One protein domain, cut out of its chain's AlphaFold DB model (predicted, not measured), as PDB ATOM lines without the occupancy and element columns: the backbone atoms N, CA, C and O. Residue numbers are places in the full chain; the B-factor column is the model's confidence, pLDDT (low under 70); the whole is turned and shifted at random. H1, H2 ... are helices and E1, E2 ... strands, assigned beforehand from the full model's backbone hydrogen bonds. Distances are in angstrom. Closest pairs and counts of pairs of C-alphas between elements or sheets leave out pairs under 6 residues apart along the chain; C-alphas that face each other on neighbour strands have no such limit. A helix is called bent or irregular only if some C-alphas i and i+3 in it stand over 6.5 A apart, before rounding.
ATOM      1  N   TRP A   7      86.160  -7.058  84.476       67.44
ATOM      2  CA  TRP A   7      85.560  -8.156  83.701       67.44
ATOM      3  C   TRP A   7      86.588  -8.904  82.830       67.44
ATOM      4  O   TRP A   7      86.397 -10.072  82.502       67.44
ATOM      5  N   ILE A   8      87.711  -8.259  82.496       63.06
ATOM      6  CA  ILE A   8      88.796  -8.862  81.711       63.06
ATOM      7  C   ILE A   8      89.408 -10.046  82.461       63.06
ATOM      8  O   ILE A   8      89.730 -11.055  81.839       63.06
ATOM      9  N   THR A   9      89.501  -9.956  83.793       60.84
ATOM     10  CA  THR A   9      90.044 -11.033  84.633       60.84
ATOM     11  C   THR A   9      89.094 -12.215  84.781       60.84
ATOM     12  O   THR A   9      89.526 -13.303  85.141       60.84
ATOM     13  N   GLU A  10      87.804 -12.011  84.507       63.12
ATOM     14  CA  GLU A  10      86.792 -13.072  84.498       63.12
ATOM     15  C   GLU A  10      86.697 -13.769  83.133       63.12
ATOM     16  O   GLU A  10      86.341 -14.943  83.073       63.12
ATOM     17  N   TYR A  11      87.049 -13.074  82.045       60.12
ATOM     18  CA  TYR A  11      86.986 -13.610  80.681       60.12
ATOM     19  C   TYR A  11      88.311 -14.184  80.162       60.12
ATOM     20  O   TYR A  11      88.292 -15.048  79.284       60.12
ATOM     21  N   TYR A  12      89.455 -13.731  80.683       62.62
ATOM     22  CA  TYR A  12      90.779 -14.178  80.250       62.62
ATOM     23  C   TYR A  12      91.648 -14.593  81.438       62.62
ATOM     24  O   TYR A  12      91.653 -13.901  82.459       62.62
ATOM     25  N   PRO A  13      92.436 -15.678  81.307       61.97
ATOM     26  CA  PRO A  13      93.414 -16.046  82.319       61.97
ATOM     27  C   PRO A  13      94.450 -14.924  82.438       61.97
ATOM     28  O   PRO A  13      95.311 -14.737  81.575       61.97
ATOM     29  N   CYS A  14      94.319 -14.143  83.506       66.25
ATOM     30  CA  CYS A  14      95.277 -13.114  83.867       66.25
ATOM     31  C   CYS A  14      96.431 -13.776  84.606       66.25
ATOM     32  O   CYS A  14      96.212 -14.556  85.532       66.25
ATOM     33  N   GLU A  15      97.651 -13.490  84.169       72.06
ATOM     34  CA  GLU A  15      98.853 -13.992  84.835       72.06
ATOM     35  C   GLU A  15      99.175 -13.179  86.081       72.06
ATOM     36  O   GLU A  15      99.642 -13.743  87.064       72.06
ATOM     37  N   ASP A  16      98.916 -11.870  86.047       73.69
ATOM     38  CA  ASP A  16      99.192 -10.992  87.175       73.69
ATOM     39  C   ASP A  16      98.203  -9.825  87.214       73.69
ATOM     40  O   ASP A  16      97.828  -9.265  86.182       73.69
ATOM     41  N   VAL A  17      97.757  -9.465  88.413       79.19
ATOM     42  CA  VAL A  17      96.891  -8.307  88.655       79.19
ATOM     43  C   VAL A  17      97.415  -7.624  89.898       79.19
ATOM     44  O   VAL A  17      97.279  -8.144  91.006       79.19
ATOM     45  N   ARG A  18      97.990  -6.438  89.722       79.19
ATOM     46  CA  ARG A  18      98.573  -5.674  90.820       79.19
ATOM     47  C   ARG A  18      98.024  -4.249  90.854       79.19
ATOM     48  O   ARG A  18      97.809  -3.654  89.797       79.19
ATOM     49  N   PRO A  19      97.776  -3.699  92.049       78.81
ATOM     50  CA  PRO A  19      97.406  -2.299  92.187       78.81
ATOM     51  C   PRO A  19      98.603  -1.403  91.836       78.81
ATOM     52  O   PRO A  19      99.735  -1.702  92.215       78.81
ATOM     53  N   ASP A  20      98.339  -0.308  91.130       81.38
ATOM     54  CA  ASP A  20      99.296   0.737  90.766       81.38
ATOM     55  C   ASP A  20      98.671   2.109  91.069       81.38
ATOM     56  O   ASP A  20      98.046   2.755  90.227       81.38
ATOM     57  N   GLY A  21      98.742   2.510  92.342       80.00
ATOM     58  CA  GLY A  21      98.102   3.731  92.835       80.00
ATOM     59  C   GLY A  21      96.573   3.668  92.757       80.00
ATOM     60  O   GLY A  21      95.947   2.827  93.403       80.00
ATOM     61  N   GLU A  22      95.970   4.579  91.990       75.19
ATOM     62  CA  GLU A  22      94.521   4.613  91.728       75.19
ATOM     63  C   GLU A  22      94.105   3.700  90.560       75.19
ATOM     64  O   GLU A  22      92.914   3.522  90.288       75.19
ATOM     65  N   GLU A  23      95.081   3.098  89.882       75.94
ATOM     66  CA  GLU A  23      94.886   2.220  88.742       75.94
ATOM     67  C   GLU A  23      95.260   0.771  89.064       75.94
ATOM     68  O   GLU A  23      95.855   0.447  90.091       75.94
ATOM     69  N   TRP A  24      94.897  -0.134  88.158       75.94
ATOM     70  CA  TRP A  24      95.310  -1.532  88.207       75.94
ATOM     71  C   TRP A  24      96.151  -1.875  86.990       75.94
ATOM     72  O   TRP A  24      95.789  -1.544  85.854       75.94
ATOM     73  N   LEU A  25      97.248  -2.580  87.242       80.56
ATOM     74  CA  LEU A  25      98.143  -3.118  86.235       80.56
ATOM     75  C   LEU A  25      97.820  -4.605  86.082       80.56
ATOM     76  O   LEU A  25      97.983  -5.394  87.011       80.56
ATOM     77  N   VAL A  26      97.292  -4.959  84.912       76.69
ATOM     78  CA  VAL A  26      96.801  -6.305  84.599       76.69
ATOM     79  C   VAL A  26      97.664  -6.890  83.491       76.69
ATOM     80  O   VAL A  26      97.733  -6.340  82.392       76.69
ATOM     81  N   SER A  27      98.308  -8.015  83.773       79.06
ATOM     82  CA  SER A  27      99.025  -8.829  82.802       79.06
ATOM     83  C   SER A  27      98.127  -9.973  82.355       79.06
ATOM     84  O   SER A  27      97.789 -10.864  83.132       79.06
ATOM     85  N   LEU A  28      97.754  -9.957  81.079       77.38
ATOM     86  CA  LEU A  28      96.996 -11.026  80.444       77.38
ATOM     87  C   LEU A  28      97.784 -11.605  79.271       77.38
ATOM     88  O   LEU A  28      98.446 -10.875  78.529       77.38
ATOM     89  N   ARG A  29      97.697 -12.924  79.086       73.00
ATOM     90  CA  ARG A  29      98.303 -13.577  77.928       73.00
ATOM     91  C   ARG A  29      97.352 -13.452  76.742       73.00
ATOM     92  O   ARG A  29      96.316 -14.106  76.687       73.00
ATOM     93  N   VAL A  30      97.723 -12.605  75.791       71.94
ATOM     94  CA  VAL A  30      97.021 -12.454  74.513       71.94
ATOM     95  C   VAL A  30      97.669 -13.345  73.463       71.94
ATOM     96  O   VAL A  30      98.892 -13.408  73.366       71.94
ATOM     97  N   ALA A  31      96.852 -14.044  72.677       70.88
ATOM     98  CA  ALA A  31      97.352 -14.866  71.574       70.88
ATOM     99  C   ALA A  31      97.786 -14.018  70.365       70.88
ATOM    100  O   ALA A  31      98.617 -14.458  69.576       70.88
ATOM    101  N   ASP A  32      97.238 -12.806  70.227       78.94
ATOM    102  CA  ASP A  32      97.488 -11.918  69.094       78.94
ATOM    103  C   ASP A  32      97.610 -10.454  69.555       78.94
ATOM    104  O   ASP A  32      96.728  -9.906  70.226       78.94
ATOM    105  N   LEU A  33      98.716  -9.808  69.174       74.50
ATOM    106  CA  LEU A  33      98.982  -8.394  69.444       74.50
ATOM    107  C   LEU A  33      98.025  -7.472  68.674       74.50
ATOM    108  O   LEU A  33      97.646  -6.422  69.191       74.50
ATOM    109  N   ALA A  34      97.582  -7.859  67.474       77.88
ATOM    110  CA  ALA A  34      96.605  -7.093  66.702       77.88
ATOM    111  C   ALA A  34      95.230  -7.093  67.388       77.88
ATOM    112  O   ALA A  34      94.535  -6.072  67.410       77.88
ATOM    113  N   TRP A  35      94.852  -8.219  68.003       81.25
ATOM    114  CA  TRP A  35      93.654  -8.297  68.837       81.25
ATOM    115  C   TRP A  35      93.778  -7.395  70.070       81.25
ATOM    116  O   TRP A  35      92.887  -6.585  70.323       81.25
ATOM    117  N   ALA A  36      94.909  -7.460  70.781       76.81
ATOM    118  CA  ALA A  36      95.160  -6.634  71.964       76.81
ATOM    119  C   ALA A  36      95.127  -5.130  71.644       76.81
ATOM    120  O   ALA A  36      94.577  -4.338  72.406       76.81
ATOM    121  N   GLN A  37      95.645  -4.737  70.477       77.44
ATOM    122  CA  GLN A  37      95.582  -3.359  70.003       77.44
ATOM    123  C   GLN A  37      94.130  -2.896  69.830       77.44
ATOM    124  O   GLN A  37      93.758  -1.843  70.343       77.44
ATOM    125  N   ARG A  38      93.293  -3.680  69.135       78.25
ATOM    126  CA  ARG A  38      91.867  -3.352  68.943       78.25
ATOM    127  C   ARG A  38      91.112  -3.310  70.264       78.25
ATOM    128  O   ARG A  38      90.232  -2.474  70.428       78.25
ATOM    129  N   PHE A  39      91.468  -4.190  71.191       78.69
ATOM    130  CA  PHE A  39      90.875  -4.242  72.517       78.69
ATOM    131  C   PHE A  39      91.121  -2.948  73.304       78.69
ATOM    132  O   PHE A  39      90.189  -2.348  73.831       78.69
ATOM    133  N   VAL A  40      92.365  -2.473  73.307       76.25
ATOM    134  CA  VAL A  40      92.761  -1.242  74.006       76.25
ATOM    135  C   VAL A  40      92.168  -0.012  73.332       76.25
ATOM    136  O   VAL A  40      91.640   0.862  74.008       76.25
ATOM    137  N   LEU A  41      92.165   0.025  71.997       75.88
ATOM    138  CA  LEU A  41      91.479   1.081  71.249       75.88
ATOM    139  C   LEU A  41      89.968   1.109  71.540       75.88
ATOM    140  O   LEU A  41      89.382   2.186  71.562       75.88
ATOM    141  N   GLY A  42      89.345  -0.047  71.796       74.31
ATOM    142  CA  GLY A  42      87.938  -0.149  72.193       74.31
ATOM    143  C   GLY A  42      87.652   0.289  73.635       74.31
ATOM    144  O   GLY A  42      86.545   0.735  73.918       74.31
ATOM    145  N   LEU A  43      88.637   0.192  74.534       72.81
ATOM    146  CA  LEU A  43      88.548   0.707  75.907       72.81
ATOM    147  C   LEU A  43      88.740   2.229  75.981       72.81
ATOM    148  O   LEU A  43      88.335   2.850  76.961       72.81
ATOM    149  N   GLY A  44      89.327   2.834  74.946       69.31
ATOM    150  CA  GLY A  44      89.521   4.277  74.873       69.31
ATOM    151  C   GLY A  44      90.541   4.795  75.903       69.31
ATOM    152  O   GLY A  44      91.471   4.071  76.260       69.31
ATOM    153  N   PRO A  45      90.410   6.050  76.374       68.06
ATOM    154  CA  PRO A  45      91.406   6.691  77.241       68.06
ATOM    155  C   PRO A  45      91.532   6.060  78.639       68.06
ATOM    156  O   PRO A  45      92.495   6.349  79.344       68.06
ATOM    157  N   ASP A  46      90.611   5.175  79.034       67.06
ATOM    158  CA  ASP A  46      90.596   4.523  80.352       67.06
ATOM    159  C   ASP A  46      91.542   3.306  80.462       67.06
ATOM    160  O   ASP A  46      91.663   2.684  81.531       67.06
ATOM    161  N   ALA A  47      92.221   2.940  79.366       70.44
ATOM    162  CA  ALA A  47      93.150   1.818  79.315       70.44
ATOM    163  C   ALA A  47      94.445   2.163  78.571       70.44
ATOM    164  O   ALA A  47      94.441   2.584  77.418       70.44
ATOM    165  N   THR A  48      95.578   1.894  79.222       74.12
ATOM    166  CA  THR A  48      96.912   2.073  78.639       74.12
ATOM    167  C   THR A  48      97.639   0.735  78.590       74.12
ATOM    168  O   THR A  48      97.712   0.021  79.589       74.12
ATOM    169  N   VAL A  49      98.205   0.396  77.429       78.75
ATOM    170  CA  VAL A  49      99.153  -0.721  77.310       78.75
ATOM    171  C   VAL A  49     100.508  -0.256  77.804       78.75
ATOM    172  O   VAL A  49     101.016   0.768  77.353       78.75
ATOM    173  N   VAL A  50     101.107  -1.045  78.690       78.75
ATOM    174  CA  VAL A  50     102.465  -0.820  79.207       78.75
ATOM    175  C   VAL A  50     103.487  -1.807  78.636       78.75
ATOM    176  O   VAL A  50     104.673  -1.495  78.592       78.75
ATOM    177  N   ALA A  51     103.046  -2.977  78.161       72.56
ATOM    178  CA  ALA A  51     103.901  -3.990  77.546       72.56
ATOM    179  C   ALA A  51     103.093  -4.958  76.656       72.56
ATOM    180  O   ALA A  51     101.909  -5.174  76.930       72.56
ATOM    181  N   PRO A  52     103.723  -5.588  75.640       72.12
ATOM    182  CA  PRO A  52     105.095  -5.355  75.160       72.12
ATOM    183  C   PRO A  52     105.240  -4.022  74.397       72.12
ATOM    184  O   PRO A  52     104.258  -3.500  73.875       72.12
ATOM    185  N   VAL A  53     106.456  -3.459  74.337       75.25
ATOM    186  CA  VAL A  53     106.723  -2.103  73.800       75.25
ATOM    187  C   VAL A  53     106.239  -1.911  72.357       75.25
ATOM    188  O   VAL A  53     105.681  -0.864  72.042       75.25
ATOM    189  N   ASP A  54     106.323  -2.940  71.511       78.38
ATOM    190  CA  ASP A  54     105.811  -2.897  70.133       78.38
ATOM    191  C   ASP A  54     104.306  -2.601  70.071       78.38
ATOM    192  O   ASP A  54     103.819  -1.908  69.173       78.38
ATOM    193  N   LEU A  55     103.550  -3.128  71.041       77.44
ATOM    194  CA  LEU A  55     102.119  -2.874  71.168       77.44
ATOM    195  C   LEU A  55     101.863  -1.460  71.696       77.44
ATOM    196  O   LEU A  55     100.957  -0.786  71.206       77.44
ATOM    197  N   VAL A  56     102.681  -0.996  72.648       81.06
ATOM    198  CA  VAL A  56     102.624   0.374  73.184       81.06
ATOM    199  C   VAL A  56     102.784   1.392  72.060       81.06
ATOM    200  O   VAL A  56     101.979   2.316  71.955       81.06
ATOM    201  N   GLU A  57     103.786   1.221  71.194       81.31
ATOM    202  CA  GLU A  57     104.029   2.144  70.082       81.31
ATOM    203  C   GLU A  57     102.870   2.154  69.086       81.31
ATOM    204  O   GLU A  57     102.402   3.225  68.689       81.31
ATOM    205  N   ARG A  58     102.340   0.976  68.738       79.50
ATOM    206  CA  ARG A  58     101.185   0.864  67.839       79.50
ATOM    207  C   ARG A  58      99.923   1.506  68.401       79.50
ATOM    208  O   ARG A  58      99.211   2.195  67.669       79.50
ATOM    209  N   VAL A  59      99.643   1.296  69.685       77.75
ATOM    210  CA  VAL A  59      98.509   1.934  70.363       77.75
ATOM    211  C   VAL A  59      98.722   3.443  70.438       77.75
ATOM    212  O   VAL A  59      97.810   4.178  70.086       77.75
ATOM    213  N   ARG A  60      99.917   3.926  70.805       76.06
ATOM    214  CA  ARG A  60     100.221   5.366  70.867       76.06
ATOM    215  C   ARG A  60     100.070   6.065  69.520       76.06
ATOM    216  O   ARG A  60      99.476   7.138  69.472       76.06
ATOM    217  N   GLN A  61     100.559   5.467  68.432       77.00
ATOM    218  CA  GLN A  61     100.398   6.035  67.089       77.00
ATOM    219  C   GLN A  61      98.921   6.149  66.688       77.00
ATOM    220  O   GLN A  61      98.512   7.159  66.119       77.00
ATOM    221  N   GLN A  62      98.106   5.141  67.006       71.75
ATOM    222  CA  GLN A  62      96.673   5.158  66.696       71.75
ATOM    223  C   GLN A  62      95.871   6.075  67.627       71.75
ATOM    224  O   GLN A  62      95.011   6.813  67.157       71.75
ATOM    225  N   ALA A  63      96.173   6.088  68.926       68.69
ATOM    226  CA  ALA A  63      95.544   6.980  69.894       68.69
ATOM    227  C   ALA A  63      95.856   8.452  69.584       68.69
ATOM    228  O   ALA A  63      94.965   9.292  69.650       68.69
ATOM    229  N   GLY A  64      97.092   8.761  69.170       64.44
ATOM    230  CA  GLY A  64      97.468  10.093  68.692       64.44
ATOM    231  C   GLY A  64      96.714  10.506  67.423       64.44
ATOM    232  O   GLY A  64      96.289  11.653  67.313       64.44
ATOM    233  N   ALA A  65      96.481   9.570  66.496       64.56
ATOM    234  CA  ALA A  65      95.667   9.822  65.305       64.56
ATOM    235  C   ALA A  65      94.186  10.085  65.649       64.56
ATOM    236  O   ALA A  65      93.587  10.995  65.084       64.56
ATOM    237  N   ALA A  66      93.625   9.343  66.611       58.31
ATOM    238  CA  ALA A  66      92.254   9.535  67.089       58.31
ATOM    239  C   ALA A  66      92.079  10.849  67.876       58.31
ATOM    240  O   ALA A  66      91.071  11.534  67.720       58.31
ATOM    241  N   LEU A  67      93.077  11.247  68.675       57.62
ATOM    242  CA  LEU A  67      93.105  12.547  69.361       57.62
ATOM    243  C   LEU A  67      93.183  13.718  68.372       57.62
ATOM    244  O   LEU A  67      92.577  14.758  68.614       57.62
ATOM    245  N   GLY A  68      93.857  13.541  67.233       54.28
ATOM    246  CA  GLY A  68      93.892  14.534  66.155       54.28
ATOM    247  C   GLY A  68      92.549  14.754  65.444       54.28
ATOM    248  O   GLY A  68      92.406  15.734  64.723       54.28
ATOM    249  N   GLN A  69      91.567  13.869  65.640       52.88
ATOM    250  CA  GLN A  69      90.216  13.998  65.076       52.88
ATOM    251  C   GLN A  69      89.212  14.635  66.047       52.88
ATOM    252  O   GLN A  69      88.082  14.909  65.651       52.88
TER     253      GLN A  69
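This is residues 7 to 69 of the 71 residues of the protein "WYL domain-containing protein" of Phytohabitans suffuscus (UniProt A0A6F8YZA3). A hairpin of two antiparallel strands, E1 and E2, stands toward one end of the domain with the very short helix H1 near it, and two longer helices packed on each other at a steep tilt, H2 and H3, make the other part, with the last residues of H3 reaching to the end away from the hairpin. The very short helix H1 sits near E2, away from H2 and H3. The printed part has 63 residues with three named helices and two named strands, in the order H1, E1, E2, H2, H3, and its class is mixed, helices and strands. The whole is compact, with a radius of gyration of the C-alphas of 12.0 A and spans of 33 by 28 by 20 A.

Find C-alpha 7 at (85.560, -8.156, 83.701), where H1 begins; it runs over residues 7 to 11. Next comes E1, residues 14 to 20, 16.0 A from first to last C-alpha. Look for C-alpha 23 at (94.886, 2.220, 88.742), where E2 begins; it covers residues 23 to 28 and is 15.8 A long. H2 holds residues 33 to 46, 18.9 A long, and is irregular: C-alphas 42 and 45 are 9.2 A apart, where a regular helix has about 5 A. H3, the longest helix, holds residues 53 to 67 and runs 20.5 A to C-alpha 67 at (93.105, 12.547, 69.361).

Begin with H1, which is near E2 and apart from H2 and H3. E1 and E2 form a hairpin of antiparallel strands, with 164 degrees between their directions. Look at N 18 and O 25, 2.9 A apart, and N 25 and O 18, 2.8 A apart, both within hydrogen-bond range; the C-alphas of 17 and 26, 4.5 A apart, face each other. Farther along, H2 and H3 touch, and their closest C-alphas are those of Gln 37 and Val 59, 6.1 A apart. Their lines stand at a steep tilt of 48 degrees, and they run the same way. E1 is apart from H2 and H3, and E2 is apart from H3. In H1 and H3 every O i to N i+4 pair is within hydrogen-bond range; in H2 8 of 10 are.

The two C-alphas farthest apart are those of Glu 15 and Gln 69, at 35.3 A. The printed part has no cut. The links H1 to E1, E1 to E2 and E2 to H2 are tight, the link H2 to H3 is short, and no link is long. The mean pLDDT of the printed part is 72.6; look for values under 70 at residues 7 to 14, 44 to 46 and 63 to 69 of this predicted model.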